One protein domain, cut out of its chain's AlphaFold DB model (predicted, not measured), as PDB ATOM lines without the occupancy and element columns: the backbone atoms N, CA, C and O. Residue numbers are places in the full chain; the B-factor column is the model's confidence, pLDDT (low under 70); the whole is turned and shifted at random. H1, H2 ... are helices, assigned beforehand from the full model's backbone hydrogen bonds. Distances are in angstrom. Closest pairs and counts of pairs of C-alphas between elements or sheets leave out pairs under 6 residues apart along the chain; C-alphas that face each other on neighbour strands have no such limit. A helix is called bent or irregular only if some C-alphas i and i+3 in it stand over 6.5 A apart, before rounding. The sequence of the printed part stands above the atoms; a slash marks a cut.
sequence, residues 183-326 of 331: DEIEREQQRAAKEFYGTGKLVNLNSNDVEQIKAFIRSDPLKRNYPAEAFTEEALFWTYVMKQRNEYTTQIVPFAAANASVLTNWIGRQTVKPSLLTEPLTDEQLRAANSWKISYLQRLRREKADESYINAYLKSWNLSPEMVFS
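What this domain is: This is residues 183 to 326 of the 331 residues of an uncharacterized protein of Verrucomicrobia bacterium (UniProt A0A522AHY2). Two helical hairpins, H4 with H5 and H7 with H8, point away from each other and make the two ends of an elongated, all-helix domain; H4 and H7 meet steeply in its middle. There H1 crosses the first part of H4, short H3 sits between H1 and H7, and H2 lies at the edge, near H1, H3 and H4; H6 packs on H4 and H9 on H7. The printed part has 144 residues, with nine named helices in the order H1 to H9 and no named strand. It is compact, with a radius of gyration of the C-alphas of 16.8 A, and spans 53 by 34 by 24 A.

Where its parts are: H1, residues 183 to 197, begins at C-alpha 183, (187.532, 189.627, 71.057), and is 20.5 A long. H2, residues 207 to 219, measures 18.1 A, and H3 is residues 228 to 231. H4, residues 233 to 256, is the longest helix at 31.2 A and ends at C-alpha 256, (201.714, 164.289, 76.300). It has a kink of 37 degrees near residue 249 and is only just irregular, with C-alphas 250 and 253 6.8 A apart. H5 is residues 260 to 267 and H6 residues 275 to 278. H7, residues 283 to 302, measures 26.7 A; it has a kink of 49 degrees near residue 290 and is irregular, with C-alphas 289 and 292 7.6 A apart. H8, residues 307 to 317, is 15.3 A long, and H9, residues 321 to 325, ends at C-alpha 325, (168.508, 188.649, 82.522).

How they stand to each other: H4 and H7 are the hubs, each touching four helices. They touch each other at a steep tilt of 50 degrees, opposite ways, with the C-alphas of Trp 238 and Ala 289 closest at 5.1 A. H1 touches H4, about perpendicular at 89 degrees, closest at the C-alphas of Ala 193 and Leu 236, 4.9 A. H3 touches H7, C-alphas of Glu 229 and Trp 292 closest at 5.1 A, and only just touches H1, with 3 pairs of C-alphas within 8 A. H2 touches no helix; its C-alpha 210 is 6.7 A from that of Glu 233, the closest pair of H2 and H4. H4 and H5 form a hairpin at a shallow tilt of 7 degrees, C-alphas of Ala 256 and Leu 263 closest at 5.6 A. H6 touches H4, C-alphas of Arg 245 and Leu 277 closest at 4.8 A. H7 and H8 form a hairpin at a shallow tilt of 13 degrees, C-alphas of Leu 297 and Ile 310 closest at 6.5 A. H9 touches H7, C-alphas of Ile 294 and Val 324 closest at 5.3 A. H5 and H8, for instance, are apart. Every O i to N i+4 pair is within hydrogen-bond range in H1, H2, H5, H8 and H9, against 17 of 20 in H4 and 14 of 16 in H7; H3 and H6 are too short for one.

The domain as a whole: The C-alphas farthest apart, Ala 258 and Lys 304, are 52.9 A apart. The printed part has no cut and no long link. Mean pLDDT of the printed part is 83.4; residues 198 to 214, 216 to 224 and 258 are under 70.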
ATOM      1  N   ASP A 183     186.183 190.112  71.363       89.88
ATOM      2  CA  ASP A 183     187.532 189.627  71.057       89.88
ATOM      3  C   ASP A 183     188.624 190.566  71.586       89.88
ATOM      4  O   ASP A 183     189.654 190.118  72.091       89.88
ATOM      5  N   GLU A 184     188.386 191.875  71.513       89.19
ATOM      6  CA  GLU A 184     189.272 192.905  72.054       89.19
ATOM      7  C   GLU A 184     189.307 192.858  73.592       89.19
ATOM      8  O   GLU A 184     190.393 192.907  74.180       89.19
ATOM      9  N   ILE A 185     188.143 192.704  74.242       91.06
ATOM     10  CA  ILE A 185     188.030 192.548  75.704       91.06
ATOM     11  C   ILE A 185     188.774 191.294  76.159       91.06
ATOM     12  O   ILE A 185     189.625 191.372  77.043       91.06
ATOM     13  N   GLU A 186     188.488 190.148  75.540       90.69
ATOM     14  CA  GLU A 186     189.088 188.868  75.916       90.69
ATOM     15  C   GLU A 186     190.602 188.865  75.697       90.69
ATOM     16  O   GLU A 186     191.342 188.379  76.552       90.69
ATOM     17  N   ARG A 187     191.098 189.453  74.600       88.62
ATOM     18  CA  ARG A 187     192.540 189.542  74.338       88.62
ATOM     19  C   ARG A 187     193.272 190.341  75.414       88.62
ATOM     20  O   ARG A 187     194.300 189.879  75.914       88.62
ATOM     21  N   GLU A 188     192.758 191.510  75.790       87.31
ATOM     22  CA  GLU A 188     193.378 192.313  76.850       87.31
ATOM     23  C   GLU A 188     193.227 191.668  78.224       87.31
ATOM     24  O   GLU A 188     194.185 191.661  78.998       87.31
ATOM     25  N   GLN A 189     192.076 191.062  78.516       88.56
ATOM     26  CA  GLN A 189     191.866 190.329  79.759       88.56
ATOM     27  C   GLN A 189     192.846 189.156  79.879       88.56
ATOM     28  O   GLN A 189     193.431 188.944  80.937       88.56
ATOM     29  N   GLN A 190     193.096 188.423  78.791       89.62
ATOM     30  CA  GLN A 190     194.092 187.355  78.758       89.62
ATOM     31  C   GLN A 190     195.526 187.873  78.901       89.62
ATOM     32  O   GLN A 190     196.351 187.194  79.519       89.62
ATOM     33  N   ARG A 191     195.854 189.022  78.294       86.25
ATOM     34  CA  ARG A 191     197.171 189.659  78.440       86.25
ATOM     35  C   ARG A 191     197.405 190.042  79.896       86.25
ATOM     36  O   ARG A 191     198.394 189.598  80.470       86.25
ATOM     37  N   ALA A 192     196.447 190.753  80.489       84.00
ATOM     38  CA  ALA A 192     196.433 191.100  81.901       84.00
ATOM     39  C   ALA A 192     196.580 189.835  82.759       84.00
ATOM     40  O   ALA A 192     197.582 189.675  83.442       84.00
ATOM     41  N   ALA A 193     195.667 188.868  82.647       85.25
ATOM     42  CA  ALA A 193     195.700 187.631  83.428       85.25
ATOM     43  C   ALA A 193     197.041 186.877  83.322       85.25
ATOM     44  O   ALA A 193     197.522 186.334  84.314       85.25
ATOM     45  N   LYS A 194     197.688 186.862  82.147       83.94
ATOM     46  CA  LYS A 194     199.022 186.262  81.974       83.94
ATOM     47  C   LYS A 194     200.126 187.067  82.666       83.94
ATOM     48  O   LYS A 194     201.029 186.455  83.227       83.94
ATOM     49  N   GLU A 195     200.080 188.395  82.626       76.94
ATOM     50  CA  GLU A 195     201.009 189.243  83.385       76.94
ATOM     51  C   GLU A 195     200.881 188.967  84.901       76.94
ATOM     52  O   GLU A 195     201.905 188.818  85.572       76.94
ATOM     53  N   PHE A 196     199.654 188.762  85.409       72.38
ATOM     54  CA  PHE A 196     199.386 188.442  86.825       72.38
ATOM     55  C   PHE A 196     199.812 187.035  87.240       72.38
ATOM     56  O   PHE A 196     200.546 186.866  88.209       72.38
ATOM     57  N   TYR A 197     199.366 186.017  86.508       73.94
ATOM     58  CA  TYR A 197     199.498 184.622  86.933       73.94
ATOM     59  C   TYR A 197     200.604 183.852  86.200       73.94
ATOM     60  O   TYR A 197     201.001 182.783  86.652       73.94
ATOM     61  N   GLY A 198     201.126 184.361  85.082       64.50
ATOM     62  CA  GLY A 198     202.091 183.654  84.228       64.50
ATOM     63  C   GLY A 198     203.564 183.858  84.594       64.50
ATOM     64  O   GLY A 198     204.419 183.139  84.084       64.50
ATOM     65  N   THR A 199     203.889 184.811  85.471       60.66
ATOM     66  CA  THR A 199     205.280 185.102  85.873       60.66
ATOM     67  C   THR A 199     205.774 184.251  87.048       60.66
ATOM     68  O   THR A 199     206.898 184.438  87.508       60.66
ATOM     69  N   GLY A 200     204.952 183.324  87.560       54.00
ATOM     70  CA  GLY A 200     205.296 182.481  88.714       54.00
ATOM     71  C   GLY A 200     205.520 183.259  90.018       54.00
ATOM     72  O   GLY A 200     205.999 182.684  90.992       54.00
ATOM     73  N   LYS A 201     205.205 184.563  90.048       49.28
ATOM     74  CA  LYS A 201     205.583 185.479  91.134       49.28
ATOM     75  C   LYS A 201     204.512 185.745  92.190       49.28
ATOM     76  O   LYS A 201     204.824 186.422  93.162       49.28
ATOM     77  N   LEU A 202     203.280 185.260  92.051       48.38
ATOM     78  CA  LEU A 202     202.182 185.718  92.910       48.38
ATOM     79  C   LEU A 202     201.311 184.548  93.372       48.38
ATOM     80  O   LEU A 202     200.395 184.118  92.681       48.38
ATOM     81  N   VAL A 203     201.627 184.031  94.564       45.72
ATOM     82  CA  VAL A 203     200.807 183.037  95.282       45.72
ATOM     83  C   VAL A 203     199.692 183.708  96.096       45.72
ATOM     84  O   VAL A 203     198.778 183.022  96.518       45.72
ATOM     85  N   ASN A 204     199.698 185.032  96.273       51.56
ATOM     86  CA  ASN A 204     198.583 185.791  96.844       51.56
ATOM     87  C   ASN A 204     198.646 187.224  96.309       51.56
ATOM     88  O   ASN A 204     199.621 187.927  96.576       51.56
ATOM     89  N   LEU A 205     197.638 187.638  95.545       55.53
ATOM     90  CA  LEU A 205     197.467 189.038  95.167       55.53
ATOM     91  C   LEU A 205     197.021 189.816  96.405       55.53
ATOM     92  O   LEU A 205     196.203 189.334  97.188       55.53
ATOM     93  N   ASN A 206     197.556 191.016  96.596       58.12
ATOM     94  CA  ASN A 206     196.954 191.971  97.519       58.12
ATOM     95  C   ASN A 206     196.228 193.060  96.712       58.12
ATOM     96  O   ASN A 206     196.450 193.231  95.512       58.12
ATOM     97  N   SER A 207     195.354 193.823  97.367       64.50
ATOM     98  CA  SER A 207     194.539 194.848  96.704       64.50
ATOM     99  C   SER A 207     195.362 195.909  95.954       64.50
ATOM    100  O   SER A 207     194.853 196.506  95.010       64.50
ATOM    101  N   ASN A 208     196.629 196.130  96.321       66.50
ATOM    102  CA  ASN A 208     197.507 197.092  95.649       66.50
ATOM    103  C   ASN A 208     197.916 196.620  94.245       66.50
ATOM    104  O   ASN A 208     197.999 197.438  93.330       66.50
ATOM    105  N   ASP A 209     198.122 195.314  94.050       65.12
ATOM    106  CA  ASP A 209     198.446 194.758  92.732       65.12
ATOM    107  C   ASP A 209     197.267 194.954  91.779       65.12
ATOM    108  O   ASP A 209     197.458 195.442  90.669       65.12
ATOM    109  N   VAL A 210     196.042 194.683  92.255       65.31
ATOM    110  CA  VAL A 210     194.781 194.885  91.518       65.31
ATOM    111  C   VAL A 210     194.582 196.352  91.128       65.31
ATOM    112  O   VAL A 210     194.196 196.654  89.995       65.31
ATOM    113  N   GLU A 211     194.872 197.284  92.034       68.94
ATOM    114  CA  GLU A 211     194.781 198.712  91.729       68.94
ATOM    115  C   GLU A 211     195.848 199.175  90.729       68.94
ATOM    116  O   GLU A 211     195.546 200.023  89.890       68.94
ATOM    117  N   GLN A 212     197.049 198.586  90.713       68.69
ATOM    118  CA  GLN A 212     198.052 198.878  89.681       68.69
ATOM    119  C   GLN A 212     197.609 198.411  88.288       68.69
ATOM    120  O   GLN A 212     197.814 199.138  87.317       68.69
ATOM    121  N   ILE A 213     196.932 197.263  88.174       65.12
ATOM    122  CA  ILE A 213     196.321 196.809  86.905       65.12
ATOM    123  C   ILE A 213     195.271 197.801  86.446       65.12
ATOM    124  O   ILE A 213     195.275 198.238  85.297       65.12
ATOM    125  N   LYS A 214     194.361 198.164  87.356       67.38
ATOM    126  CA  LYS A 214     193.298 199.119  87.056       67.38
ATOM    127  C   LYS A 214     193.900 200.455  86.648       67.38
ATOM    128  O   LYS A 214     193.417 201.051  85.697       67.38
ATOM    129  N   ALA A 215     194.963 200.907  87.310       70.50
ATOM    130  CA  ALA A 215     195.682 202.121  86.949       70.50
ATOM    131  C   ALA A 215     196.352 202.007  85.571       70.50
ATOM    132  O   ALA A 215     196.235 202.933  84.777       70.50
ATOM    133  N   PHE A 216     196.973 200.870  85.249       67.25
ATOM    134  CA  PHE A 216     197.578 200.595  83.943       67.25
ATOM    135  C   PHE A 216     196.548 200.518  82.805       67.25
ATOM    136  O   PHE A 216     196.798 200.972  81.692       67.25
ATOM    137  N   ILE A 217     195.361 199.976  83.074       63.59
ATOM    138  CA  ILE A 217     194.252 199.947  82.112       63.59
ATOM    139  C   ILE A 217     193.638 201.342  81.974       63.59
ATOM    140  O   ILE A 217     193.329 201.771  80.872       63.59
ATOM    141  N   ARG A 218     193.493 202.093  83.070       65.75
ATOM    142  CA  ARG A 218     192.946 203.461  83.045       65.75
ATOM    143  C   ARG A 218     193.900 204.482  82.415       65.75
ATOM    144  O   ARG A 218     193.425 205.502  81.906       65.75
ATOM    145  N   SER A 219     195.212 204.250  82.481       63.94
ATOM    146  CA  SER A 219     196.228 205.178  81.971       63.94
ATOM    147  C   SER A 219     196.308 205.194  80.446       63.94
ATOM    148  O   SER A 219     196.665 206.225  79.880       63.94
ATOM    149  N   ASP A 220     195.908 204.110  79.779       62.56
ATOM    150  CA  ASP A 220     195.782 204.059  78.325       62.56
ATOM    151  C   ASP A 220     194.394 204.594  77.906       62.56
ATOM    152  O   ASP A 220     193.368 203.989  78.233       62.56
ATOM    153  N   PRO A 221     194.311 205.736  77.195       53.28
ATOM    154  CA  PRO A 221     193.041 206.344  76.803       53.28
ATOM    155  C   PRO A 221     192.160 205.423  75.954       53.28
ATOM    156  O   PRO A 221     190.938 205.516  76.049       53.28
ATOM    157  N   LEU A 222     192.762 204.523  75.165       53.72
ATOM    158  CA  LEU A 222     192.036 203.520  74.378       53.72
ATOM    159  C   LEU A 222     191.480 202.400  75.262       53.72
ATOM    160  O   LEU A 222     190.510 201.739  74.894       53.72
ATOM    161  N   LYS A 223     192.060 202.204  76.450       63.03
ATOM    162  CA  LYS A 223     191.629 201.189  77.412       63.03
ATOM    163  C   LYS A 223     190.604 201.677  78.439       63.03
ATOM    164  O   LYS A 223     190.077 200.872  79.204       63.03
ATOM    165  N   ARG A 224     190.229 202.962  78.417       63.41
ATOM    166  CA  ARG A 224     189.191 203.519  79.308       63.41
ATOM    167  C   ARG A 224     187.802 202.905  79.118       63.41
ATOM    168  O   ARG A 224     187.013 202.944  80.053       63.41
ATOM    169  N   ASN A 225     187.527 202.308  77.960       76.50
ATOM    170  CA  ASN A 225     186.211 201.738  77.638       76.50
ATOM    171  C   ASN A 225     186.117 200.232  77.801       76.50
ATOM    172  O   ASN A 225     185.143 199.608  77.378       76.50
ATOM    173  N   TYR A 226     187.130 199.633  78.413       86.69
ATOM    174  CA  TYR A 226     187.041 198.242  78.795       86.69
ATOM    175  C   TYR A 226     186.073 198.093  79.974       86.69
ATOM    176  O   TYR A 226     186.049 198.943  80.869       86.69
ATOM    177  N   PRO A 227     185.280 197.012  80.008       89.38
ATOM    178  CA  PRO A 227     184.397 196.747  81.131       89.38
ATOM    179  C   PRO A 227     185.219 196.550  82.401       89.38
ATOM    180  O   PRO A 227     186.051 195.647  82.469       89.38
ATOM    181  N   ALA A 228     184.970 197.368  83.424       87.31
ATOM    182  CA  ALA A 228     185.656 197.248  84.707       87.31
ATOM    183  C   ALA A 228     185.445 195.859  85.339       87.31
ATOM    184  O   ALA A 228     186.342 195.340  86.002       87.31
ATOM    185  N   GLU A 229     184.293 195.235  85.076       90.44
ATOM    186  CA  GLU A 229     183.942 193.888  85.524       90.44
ATOM    187  C   GLU A 229     184.965 192.836  85.071       90.44
ATOM    188  O   GLU A 229     185.315 191.941  85.843       90.44
ATOM    189  N   ALA A 230     185.493 192.968  83.848       90.00
ATOM    190  CA  ALA A 230     186.446 192.021  83.272       90.00
ATOM    191  C   ALA A 230     187.826 192.052  83.945       90.00
ATOM    192  O   ALA A 230     188.608 191.121  83.777       90.00
ATOM    193  N   PHE A 231     188.139 193.100  84.709       87.19
ATOM    194  CA  PHE A 231     189.454 193.296  85.330       87.19
ATOM    195  C   PHE A 231     189.383 193.274  86.859       87.19
ATOM    196  O   PHE A 231     190.206 193.871  87.552       87.19
ATOM    197  N   THR A 232     188.381 192.575  87.389       84.69
ATOM    198  CA  THR A 232     188.349 192.151  88.790       84.69
ATOM    199  C   THR A 232     189.315 190.984  89.009       84.69
ATOM    200  O   THR A 232     189.655 190.265  88.069       84.69
ATOM    201  N   GLU A 233     189.765 190.788  90.249       81.00
ATOM    202  CA  GLU A 233     190.667 189.682  90.601       81.00
ATOM    203  C   GLU A 233     190.083 188.323  90.190       81.00
ATOM    204  O   GLU A 233     190.741 187.545  89.503       81.00
ATOM    205  N   GLU A 234     188.815 188.080  90.528       87.12
ATOM    206  CA  GLU A 234     188.106 186.849  90.178       87.12
ATOM    207  C   GLU A 234     187.995 186.649  88.658       87.12
ATOM    208  O   GLU A 234     188.248 185.551  88.159       87.12
ATOM    209  N   ALA A 235     187.679 187.705  87.899       90.25
ATOM    210  CA  ALA A 235     187.606 187.620  86.443       90.25
ATOM    211  C   ALA A 235     188.970 187.281  85.823       90.25
ATOM    212  O   ALA A 235     189.055 186.417  84.952       90.25
ATOM    213  N   LEU A 236     190.050 187.916  86.290       88.56
ATOM    214  CA  LEU A 236     191.405 187.638  85.807       88.56
ATOM    215  C   LEU A 236     191.866 186.225  86.183       88.56
ATOM    216  O   LEU A 236     192.477 185.550  85.351       88.56
ATOM    217  N   PHE A 237     191.539 185.761  87.393       88.62
ATOM    218  CA  PHE A 237     191.798 184.393  87.839       88.62
ATOM    219  C   PHE A 237     191.148 183.375  86.903       88.62
ATOM    220  O   PHE A 237     191.830 182.510  86.345       88.62
ATOM    221  N   TRP A 238     189.839 183.496  86.676       92.38
ATOM    222  CA  TRP A 238     189.125 182.561  85.814       92.38
ATOM    223  C   TRP A 238     189.568 182.660  84.360       92.38
ATOM    224  O   TRP A 238     189.718 181.630  83.708       92.38
ATOM    225  N   THR A 239     189.885 183.851  83.852       92.25
ATOM    226  CA  THR A 239     190.443 183.989  82.501       92.25
ATOM    227  C   THR A 239     191.795 183.292  82.363       92.25
ATOM    228  O   THR A 239     192.038 182.641  81.342       92.25
ATOM    229  N   TYR A 240     192.656 183.347  83.384       90.75
ATOM    230  CA  TYR A 240     193.885 182.556  83.401       90.75
ATOM    231  C   TYR A 240     193.587 181.054  83.389       90.75
ATOM    232  O   TYR A 240     194.076 180.346  82.506       90.75
ATOM    233  N   VAL A 241     192.751 180.572  84.317       91.50
ATOM    234  CA  VAL A 241     192.375 179.152  84.428       91.50
ATOM    235  C   VAL A 241     191.830 178.633  83.100       91.50
ATOM    236  O   VAL A 241     192.318 177.635  82.581       91.50
ATOM    237  N   MET A 242     190.871 179.335  82.499       92.81
ATOM    238  CA  MET A 242     190.213 178.917  81.260       92.81
ATOM    239  C   MET A 242     191.177 178.896  80.072       92.81
ATOM    240  O   MET A 242     191.131 177.977  79.253       92.81
ATOM    241  N   LYS A 243     192.112 179.851  80.008       91.56
ATOM    242  CA  LYS A 243     193.173 179.854  78.996       91.56
ATOM    243  C   LYS A 243     194.108 178.654  79.147       91.56
ATOM    244  O   LYS A 243     194.376 177.976  78.158       91.56
ATOM    245  N   GLN A 244     194.571 178.373  80.365       91.12
ATOM    246  CA  GLN A 244     195.445 177.229  80.640       91.12
ATOM    247  C   GLN A 244     194.731 175.896  80.396       91.12
ATOM    248  O   GLN A 244     195.328 174.976  79.849       91.12
ATOM    249  N   ARG A 245     193.436 175.797  80.718       92.50
ATOM    250  CA  ARG A 245     192.601 174.638  80.366       92.50
ATOM    251  C   ARG A 245     192.533 174.416  78.862       92.50
ATOM    252  O   ARG A 245     192.688 173.289  78.407       92.50
ATOM    253  N   ASN A 246     192.317 175.478  78.088       91.25
ATOM    254  CA  ASN A 246     192.284 175.375  76.634       91.25
ATOM    255  C   ASN A 246     193.650 174.965  76.061       91.25
ATOM    256  O   ASN A 246     193.719 174.138  75.160       91.25
ATOM    257  N   GLU A 247     194.752 175.500  76.591       89.94
ATOM    258  CA  GLU A 247     196.105 175.061  76.220       89.94
ATOM    259  C   GLU A 247     196.327 173.583  76.574       89.94
ATOM    260  O   GLU A 247     196.811 172.810  75.747       89.94
ATOM    261  N   TYR A 248     195.884 173.160  77.761       89.50
ATOM    262  CA  TYR A 248     195.939 171.769  78.190       89.50
ATOM    263  C   TYR A 248     195.231 170.839  77.201       89.50
ATOM    264  O   TYR A 248     195.839 169.883  76.718       89.50
ATOM    265  N   THR A 249     193.980 171.135  76.847       89.38
ATOM    266  CA  THR A 249     193.182 170.278  75.960       89.38
ATOM    267  C   THR A 249     193.667 170.296  74.512       89.38
ATOM    268  O   THR A 249     193.669 169.252  73.865       89.38
ATOM    269  N   THR A 250     194.090 171.454  73.996       88.06
ATOM    270  CA  THR A 250     194.420 171.620  72.567       88.06
ATOM    271  C   THR A 250     195.886 171.373  72.227       88.06
ATOM    272  O   THR A 250     196.185 170.983  71.101       88.06
ATOM    273  N   GLN A 251     196.806 171.587  73.173       84.94
ATOM    274  CA  GLN A 251     198.250 171.551  72.918       84.94
ATOM    275  C   GLN A 251     199.003 170.597  73.837       84.94
ATOM    276  O   GLN A 251     200.017 170.052  73.426       84.94
ATOM    277  N   ILE A 252     198.559 170.365  75.073       86.19
ATOM    278  CA  ILE A 252     199.329 169.512  75.991       86.19
ATOM    279  C   ILE A 252     198.898 168.058  75.882       86.19
ATOM    280  O   ILE A 252     199.749 167.204  75.658       86.19
ATOM    281  N   VAL A 253     197.602 167.756  75.988       84.88
ATOM    282  CA  VAL A 253     197.083 166.379  75.917       84.88
ATOM    283  C   VAL A 253     197.513 165.664  74.628       84.88
ATOM    284  O   VAL A 253     198.045 164.556  74.741       84.88
ATOM    285  N   PRO A 254     197.387 166.264  73.423       83.00
ATOM    286  CA  PRO A 254     197.796 165.589  72.190       83.00
ATOM    287  C   PRO A 254     199.288 165.222  72.155       83.00
ATOM    288  O   PRO A 254     199.657 164.191  71.600       83.00
ATOM    289  N   PHE A 255     200.150 166.032  72.776       75.50
ATOM    290  CA  PHE A 255     201.603 165.833  72.773       75.50
ATOM    291  C   PHE A 255     202.093 164.993  73.963       75.50
ATOM    292  O   PHE A 255     203.076 164.259  73.849       75.50
ATOM    293  N   ALA A 256     201.396 165.052  75.098       74.69
ATOM    294  CA  ALA A 256     201.714 164.289  76.300       74.69
ATOM    295  C   ALA A 256     201.545 162.777  76.094       74.69
ATOM    296  O   ALA A 256     202.274 162.005  76.714       74.69
ATOM    297  N   ALA A 257     200.658 162.359  75.182       70.19
ATOM    298  CA  ALA A 257     200.513 160.961  74.775       70.19
ATOM    299  C   ALA A 257     201.822 160.361  74.224       70.19
ATOM    300  O   ALA A 257     202.073 159.171  74.396       70.19
ATOM    301  N   ALA A 258     202.677 161.187  73.610       69.31
ATOM    302  CA  ALA A 258     203.988 160.786  73.106       69.31
ATOM    303  C   ALA A 258     205.136 161.070  74.095       69.31
ATOM    304  O   ALA A 258     206.210 160.482  73.973       69.31
ATOM    305  N   ASN A 259     204.944 161.971  75.068       78.06
ATOM    306  CA  ASN A 259     205.980 162.349  76.030       78.06
ATOM    307  C   ASN A 259     205.399 162.819  77.378       78.06
ATOM    308  O   ASN A 259     205.065 163.992  77.562       78.06
ATOM    309  N   ALA A 260     205.379 161.922  78.366       76.56
ATOM    310  CA  ALA A 260     204.854 162.197  79.707       76.56
ATOM    311  C   ALA A 260     205.572 163.347  80.448       76.56
ATOM    312  O   ALA A 260     204.978 163.989  81.315       76.56
ATOM    313  N   SER A 261     206.832 163.656  80.104       82.50
ATOM    314  CA  SER A 261     207.564 164.770  80.728       82.50
ATOM    315  C   SER A 261     206.994 166.142  80.353       82.50
ATOM    316  O   SER A 261     207.108 167.082  81.140       82.50
ATOM    317  N   VAL A 262     206.329 166.256  79.196       84.06
ATOM    318  CA  VAL A 262     205.683 167.496  78.739       84.06
ATOM    319  C   VAL A 262     204.577 167.900  79.706       84.06
ATOM    320  O   VAL A 262     204.540 169.050  80.140       84.06
ATOM    321  N   LEU A 263     203.733 166.948  80.110       83.25
ATOM    322  CA  LEU A 263     202.643 167.205  81.047       83.25
ATOM    323  C   LEU A 263     203.171 167.604  82.430       83.25
ATOM    324  O   LEU A 263     202.735 168.610  82.982       83.25
ATOM    325  N   THR A 264     204.145 166.867  82.967       83.31
ATOM    326  CA  THR A 264     204.738 167.166  84.283       83.31
ATOM    327  C   THR A 264     205.394 168.546  84.313       83.31
ATOM    328  O   THR A 264     205.182 169.313  85.251       83.31
ATOM    329  N   ASN A 265     206.152 168.892  83.268       85.31
ATOM    330  CA  ASN A 265     206.795 170.200  83.154       85.31
ATOM    331  C   ASN A 265     205.775 171.328  82.991       85.31
ATOM    332  O   ASN A 265     205.967 172.404  83.555       85.31
ATOM    333  N   TRP A 266     204.707 171.096  82.226       87.69
ATOM    334  CA  TRP A 266     203.644 172.075  82.052       87.69
ATOM    335  C   TRP A 266     202.903 172.319  83.367       87.69
ATOM    336  O   TRP A 266     202.834 173.468  83.791       87.69
ATOM    337  N   ILE A 267     202.450 171.263  84.061       85.12
ATOM    338  CA  ILE A 267     201.781 171.367  85.371       85.12
ATOM    339  C   ILE A 267     202.679 172.088  86.382       85.12
ATOM    340  O   ILE A 267     202.215 172.980  87.087       85.12
ATOM    341  N   GLY A 268     203.973 171.751  86.429       80.94
ATOM    342  CA  GLY A 268     204.931 172.359  87.357       80.94
ATOM    343  C   GLY A 268     205.171 173.860  87.147       80.94
ATOM    344  O   GLY A 268     205.736 174.506  88.025       80.94
ATOM    345  N   ARG A 269     204.745 174.426  86.010       83.19
ATOM    346  CA  ARG A 269     204.834 175.867  85.707       83.19
ATOM    347  C   ARG A 269     203.547 176.630  86.015       83.19
ATOM    348  O   ARG A 269     203.536 177.852  85.895       83.19
ATOM    349  N   GLN A 270     202.472 175.935  86.382       84.25
ATOM    350  CA  GLN A 270     201.179 176.560  86.635       84.25
ATOM    351  C   GLN A 270     201.111 177.145  88.042       84.25
ATOM    352  O   GLN A 270     201.587 176.554  89.009       84.25
ATOM    353  N   THR A 271     200.472 178.305  88.161       79.69
ATOM    354  CA  THR A 271     200.268 179.017  89.434       79.69
ATOM    355  C   THR A 271     198.960 178.653  90.134       79.69
ATOM    356  O   THR A 271     198.714 179.092  91.255       79.69
ATOM    357  N   VAL A 272     198.126 177.824  89.504       83.56
ATOM    358  CA  VAL A 272     196.830 177.378  90.029       83.56
ATOM    359  C   VAL A 272     196.834 175.878  90.312       83.56
ATOM    360  O   VAL A 272     197.655 175.130  89.779       83.56
ATOM    361  N   LYS A 273     195.897 175.424  91.154       85.62
ATOM    362  CA  LYS A 273     195.746 173.999  91.482       85.62
ATOM    363  C   LYS A 273     195.552 173.176  90.195       85.62
ATOM    364  O   LYS A 273     194.652 173.511  89.427       85.62
ATOM    365  N   PRO A 274     196.307 172.079  89.982       85.75
ATOM    366  CA  PRO A 274     196.217 171.291  88.751       85.75
ATOM    367  C   PRO A 274     194.812 170.765  88.440       85.75
ATOM    368  O   PRO A 274     194.426 170.742  87.276       85.75
ATOM    369  N   SER A 275     194.014 170.426  89.459       88.00
ATOM    370  CA  SER A 275     192.632 169.960  89.273       88.00
ATOM    371  C   SER A 275     191.750 170.985  88.551       88.00
ATOM    372  O   SER A 275     190.954 170.611  87.696       88.00
ATOM    373  N   LEU A 276     191.962 172.289  88.779       89.69
ATOM    374  CA  LEU A 276     191.263 173.356  88.049       89.69
ATOM    375  C   LEU A 276     191.623 173.396  86.562       89.69
ATOM    376  O   LEU A 276     190.925 174.047  85.788       89.69
ATOM    377  N   LEU A 277     192.698 172.729  86.150       89.69
ATOM    378  CA  LEU A 277     193.170 172.698  84.770       89.69
ATOM    379  C   LEU A 277     192.829 171.388  84.057       89.69
ATOM    380  O   LEU A 277     192.541 171.401  82.863       89.69
ATOM    381  N   THR A 278     192.856 170.271  84.782       87.12
ATOM    382  CA  THR A 278     192.777 168.931  84.188       87.12
ATOM    383  C   THR A 278     191.433 168.233  84.390       87.12
ATOM    384  O   THR A 278     191.081 167.379  83.581       87.12
ATOM    385  N   GLU A 279     190.678 168.571  85.437       89.31
ATOM    386  CA  GLU A 279     189.389 167.934  85.761       89.31
ATOM    387  C   GLU A 279     188.209 168.766  85.235       89.31
ATOM    388  O   GLU A 279     188.374 169.966  85.015       89.31
ATOM    389  N   PRO A 280     187.015 168.195  84.996       90.94
ATOM    390  CA  PRO A 280     185.823 168.980  84.664       90.94
ATOM    391  C   PRO A 280     185.519 170.042  85.731       90.94
ATOM    392  O   PRO A 280     185.619 169.769  86.925       90.94
ATOM    393  N   LEU A 281     185.154 171.253  85.301       91.06
ATOM    394  CA  LEU A 281     184.744 172.313  86.227       91.06
ATOM    395  C   LEU A 281     183.329 172.046  86.746       91.06
ATOM    396  O   LEU A 281     182.479 171.558  86.002       91.06
ATOM    397  N   THR A 282     183.074 172.407  88.000       92.75
ATOM    398  CA  THR A 282     181.721 172.369  88.569       92.75
ATOM    399  C   THR A 282     180.856 173.503  88.014       92.75
ATOM    400  O   THR A 282     181.367 174.525  87.549       92.75
ATOM    401  N   ASP A 283     179.532 173.384  88.124       89.44
ATOM    402  CA  ASP A 283     178.606 174.448  87.703       89.44
ATOM    403  C   ASP A 283     178.831 175.765  88.459       89.44
ATOM    404  O   ASP A 283     178.639 176.854  87.921       89.44
ATOM    405  N   GLU A 284     179.255 175.693  89.720       90.69
ATOM    406  CA  GLU A 284     179.639 176.866  90.505       90.69
ATOM    407  C   GLU A 284     180.875 177.557  89.919       90.69
ATOM    408  O   GLU A 284     180.868 178.769  89.725       90.69
ATOM    409  N   GLN A 285     181.897 176.786  89.545       91.06
ATOM    410  CA  GLN A 285     183.113 177.299  88.916       91.06
ATOM    411  C   GLN A 285     182.837 177.888  87.528       91.06
ATOM    412  O   GLN A 285     183.365 178.944  87.186       91.06
ATOM    413  N   LEU A 286     181.967 177.252  86.739       89.94
ATOM    414  CA  LEU A 286     181.531 177.778  85.444       89.94
ATOM    415  C   LEU A 286     180.727 179.076  85.587       89.94
ATOM    416  O   LEU A 286     180.884 179.986  84.768       89.94
ATOM    417  N   ARG A 287     179.886 179.195  86.621       89.56
ATOM    418  CA  ARG A 287     179.173 180.443  86.931       89.56
ATOM    419  C   ARG A 287     180.134 181.539  87.376       89.56
ATOM    420  O   ARG A 287     180.042 182.647  86.856       89.56
ATOM    421  N   ALA A 288     181.082 181.225  88.255       89.19
ATOM    422  CA  ALA A 288     182.113 182.160  88.699       89.19
ATOM    423  C   ALA A 288     182.967 182.664  87.520       89.19
ATOM    424  O   ALA A 288     183.185 183.863  87.376       89.19
ATOM    425  N   ALA A 289     183.339 181.779  86.587       91.56
ATOM    426  CA  ALA A 289     184.085 182.155  85.387       91.56
ATOM    427  C   ALA A 289     183.331 183.120  84.452       91.56
ATOM    428  O   ALA A 289     183.959 183.892  83.723       91.56
ATOM    429  N   ASN A 290     181.995 183.096  84.473       92.94
ATOM    430  CA  ASN A 290     181.141 183.938  83.630       92.94
ATOM    431  C   ASN A 290     180.484 185.108  84.384       92.94
ATOM    432  O   ASN A 290     179.783 185.910  83.763       92.94
ATOM    433  N   SER A 291     180.709 185.244  85.695       93.69
ATOM    434  CA  SER A 291     180.019 186.217  86.555       93.69
ATOM    435  C   SER A 291     180.206 187.659  86.073       93.69
ATOM    436  O   SER A 291     179.251 188.441  86.011       93.69
ATOM    437  N   TRP A 292     181.422 188.000  85.642       94.19
ATOM    438  CA  TRP A 292     181.742 189.329  85.134       94.19
ATOM    439  C   TRP A 292     181.052 189.627  83.797       94.19
ATOM    440  O   TRP A 292     180.601 190.752  83.585       94.19
ATOM    441  N   LYS A 293     180.922 188.625  82.913       95.81
ATOM    442  CA  LYS A 293     180.239 188.754  81.615       95.81
ATOM    443  C   LYS A 293     178.760 189.055  81.827       95.81
ATOM    444  O   LYS A 293     178.221 189.972  81.213       95.81
ATOM    445  N   ILE A 294     178.130 188.324  82.749       95.50
ATOM    446  CA  ILE A 294     176.734 188.533  83.151       95.50
ATOM    447  C   ILE A 294     176.554 189.944  83.721       95.50
ATOM    448  O   ILE A 294     175.705 190.698  83.244       95.50
ATOM    449  N   SER A 295     177.393 190.328  84.687       95.12
ATOM    450  CA  SER A 295     177.336 191.644  85.341       95.12
ATOM    451  C   SER A 295     177.476 192.792  84.339       95.12
ATOM    452  O   SER A 295     176.725 193.769  84.384       95.12
ATOM    453  N   TYR A 296     178.395 192.650  83.384       95.50
ATOM    454  CA  TYR A 296     178.599 193.633  82.330       95.50
ATOM    455  C   TYR A 296     177.386 193.753  81.400       95.50
ATOM    456  O   TYR A 296     176.941 194.867  81.126       95.50
ATOM    457  N   LEU A 297     176.793 192.639  80.962       96.38
ATOM    458  CA  LEU A 297     175.598 192.675  80.108       96.38
ATOM    459  C   LEU A 297     174.396 193.298  80.819       96.38
ATOM    460  O   LEU A 297     173.661 194.088  80.226       96.38
ATOM    461  N   GLN A 298     174.220 193.002  82.106       95.56
ATOM    462  CA  GLN A 298     173.207 193.648  82.938       95.56
ATOM    463  C   GLN A 298     173.455 195.157  83.065       95.56
ATOM    464  O   GLN A 298     172.506 195.942  83.017       95.56
ATOM    465  N   ARG A 299     174.717 195.596  83.195       95.25
ATOM    466  CA  ARG A 299     175.061 197.025  83.180       95.25
ATOM    467  C   ARG A 299     174.751 197.674  81.833       95.25
ATOM    468  O   ARG A 299     174.043 198.675  81.838       95.25
ATOM    469  N   LEU A 300     175.179 197.089  80.712       95.06
ATOM    470  CA  LEU A 300     174.878 197.607  79.371       95.06
ATOM    471  C   LEU A 300     173.372 197.789  79.155       95.06
ATOM    472  O   LEU A 300     172.937 198.818  78.638       95.06
ATOM    473  N   ARG A 301     172.563 196.829  79.615       95.06
ATOM    474  CA  ARG A 301     171.104 196.927  79.528       95.06
ATOM    475  C   ARG A 301     170.537 198.067  80.376       95.06
ATOM    476  O   ARG A 301     169.670 198.800  79.908       95.06
ATOM    477  N   ARG A 302     171.040 198.259  81.603       95.44
ATOM    478  CA  ARG A 302     170.662 199.399  82.465       95.44
ATOM    479  C   ARG A 302     171.065 200.745  81.862       95.44
ATOM    480  O   ARG A 302     170.310 201.706  81.972       95.44
ATOM    481  N   GLU A 303     172.218 200.797  81.205       93.94
ATOM    482  CA  GLU A 303     172.731 201.971  80.486       93.94
ATOM    483  C   GLU A 303     172.021 202.211  79.143       93.94
ATOM    484  O   GLU A 303     172.317 203.193  78.467       93.94
ATOM    485  N   LYS A 304     171.054 201.355  78.769       94.50
ATOM    486  CA  LYS A 304     170.321 201.416  77.496       94.50
ATOM    487  C   LYS A 304     171.254 201.392  76.280       94.50
ATOM    488  O   LYS A 304     171.001 202.077  75.290       94.50
ATOM    489  N   ALA A 305     172.335 200.616  76.363       93.12
ATOM    490  CA  ALA A 305     173.167 200.331  75.204       93.12
ATOM    491  C   ALA A 305     172.328 199.679  74.095       93.12
ATOM    492  O   ALA A 305     171.341 198.995  74.371       93.12
ATOM    493  N   ASP A 306     172.733 199.884  72.843       93.12
ATOM    494  CA  ASP A 306     172.050 199.297  71.690       93.12
ATOM    495  C   ASP A 306     171.982 197.761  71.815       93.12
ATOM    496  O   ASP A 306     172.990 197.091  72.074       93.12
ATOM    497  N   GLU A 307     170.782 197.201  71.632       94.44
ATOM    498  CA  GLU A 307     170.507 195.766  71.777       94.44
ATOM    499  C   GLU A 307     171.324 194.909  70.793       94.44
ATOM    500  O   GLU A 307     171.616 193.746  71.078       94.44
ATOM    501  N   SER A 308     171.767 195.463  69.657       94.50
ATOM    502  CA  SER A 308     172.670 194.763  68.735       94.50
ATOM    503  C   SER A 308     173.996 194.376  69.401       94.50
ATOM    504  O   SER A 308     174.480 193.262  69.184       94.50
ATOM    505  N   TYR A 309     174.545 195.226  70.278       95.06
ATOM    506  CA  TYR A 309     175.749 194.900  71.044       95.06
ATOM    507  C   TYR A 309     175.479 193.791  72.051       95.06
ATOM    508  O   TYR A 309     176.235 192.823  72.108       95.06
ATOM    509  N   ILE A 310     174.391 193.907  72.819       95.69
ATOM    510  CA  ILE A 310     174.009 192.918  73.836       95.69
ATOM    511  C   ILE A 310     173.848 191.538  73.188       95.69
ATOM    512  O   ILE A 310     174.450 190.565  73.647       95.69
ATOM    513  N   ASN A 311     173.127 191.461  72.070       95.25
ATOM    514  CA  ASN A 311     172.929 190.222  71.319       95.25
ATOM    515  C   ASN A 311     174.241 189.645  70.769       95.25
ATOM    516  O   ASN A 311     174.449 188.429  70.810       95.25
ATOM    517  N   ALA A 312     175.155 190.492  70.289       94.56
ATOM    518  CA  ALA A 312     176.457 190.025  69.829       94.56
ATOM    519  C   ALA A 312     177.340 189.500  70.965       94.56
ATOM    520  O   ALA A 312     178.025 188.497  70.763       94.56
ATOM    521  N   TYR A 313     177.298 190.101  72.155       95.94
ATOM    522  CA  TYR A 313     177.983 189.549  73.325       95.94
ATOM    523  C   TYR A 313     177.394 188.212  73.763       95.94
ATOM    524  O   TYR A 313     178.153 187.270  73.970       95.94
ATOM    525  N   LEU A 314     176.063 188.104  73.864       95.69
ATOM    526  CA  LEU A 314     175.387 186.848  74.206       95.69
ATOM    527  C   LEU A 314     175.818 185.723  73.261       95.69
ATOM    528  O   LEU A 314     176.254 184.664  73.711       95.69
ATOM    529  N   LYS A 315     175.798 185.995  71.950       94.38
ATOM    530  CA  LYS A 315     176.271 185.059  70.928       94.38
ATOM    531  C   LYS A 315     177.758 184.736  71.087       94.38
ATOM    532  O   LYS A 315     178.129 183.567  71.084       94.38
ATOM    533  N   SER A 316     178.613 185.750  71.227       93.75
ATOM    534  CA  SER A 316     180.069 185.571  71.305       93.75
ATOM    535  C   SER A 316     180.512 184.821  72.559       93.75
ATOM    536  O   SER A 316     181.538 184.147  72.536       93.75
ATOM    537  N   TRP A 317     179.777 184.962  73.660       93.69
ATOM    538  CA  TRP A 317     180.090 184.332  74.940       93.69
ATOM    539  C   TRP A 317     179.286 183.068  75.207       93.69
ATOM    540  O   TRP A 317     179.458 182.475  76.269       93.69
ATOM    541  N   ASN A 318     178.454 182.644  74.251       93.31
ATOM    542  CA  ASN A 318     177.573 181.491  74.381       93.31
ATOM    543  C   ASN A 318     176.710 181.557  75.658       93.31
ATOM    544  O   ASN A 318     176.602 180.591  76.411       93.31
ATOM    545  N   LEU A 319     176.138 182.733  75.927       92.44
ATOM    546  CA  LEU A 319     175.248 182.980  77.060       92.44
ATOM    547  C   LEU A 319     173.814 183.118  76.556       92.44
ATOM    548  O   LEU A 319     173.566 183.803  75.562       92.44
ATOM    549  N   SER A 320     172.860 182.505  77.257       92.31
ATOM    550  CA  SER A 320     171.443 182.686  76.942       92.31
ATOM    551  C   SER A 320     170.901 183.976  77.582       92.31
ATOM    552  O   SER A 320     171.348 184.350  78.675       92.31
ATOM    553  N   PRO A 321     169.928 184.665  76.955       92.81
ATOM    554  CA  PRO A 321     169.268 185.818  77.566       92.81
ATOM    555  C   PRO A 321     168.671 185.498  78.942       92.81
ATOM    556  O   PRO A 321     168.738 186.323  79.849       92.81
ATOM    557  N   GLU A 322     168.128 184.294  79.122       90.38
ATOM    558  CA  GLU A 322     167.540 183.831  80.380       90.38
ATOM    559  C   GLU A 322     168.611 183.717  81.466       90.38
ATOM    560  O   GLU A 322     168.419 184.224  82.567       90.38
ATOM    561  N   MET A 323     169.775 183.138  81.162       86.94
ATOM    562  CA  MET A 323     170.877 183.048  82.127       86.94
ATOM    563  C   MET A 323     171.355 184.423  82.610       86.94
ATOM    564  O   MET A 323     171.812 184.552  83.743       86.94
ATOM    565  N   VAL A 324     171.275 185.444  81.752       89.06
ATOM    566  CA  VAL A 324     171.825 186.778  82.027       89.06
ATOM    567  C   VAL A 324     170.792 187.718  82.651       89.06
ATOM    568  O   VAL A 324     171.139 188.523  83.515       89.06
ATOM    569  N   PHE A 325     169.533 187.646  82.215       91.31
ATOM    570  CA  PHE A 325     168.508 188.649  82.522       91.31
ATOM    571  C   PHE A 325     167.296 188.117  83.283       91.31
ATOM    572  O   PHE A 325     166.394 188.904  83.577       91.31
ATOM    573  N   SER A 326     167.248 186.827  83.626       83.00
ATOM    574  CA  SER A 326     166.250 186.367  84.592       83.00
ATOM    575  C   SER A 326     166.477 187.104  85.905       83.00
ATOM    576  O   SER A 326     167.569 187.043  86.470       83.00
TER     577      SER A 326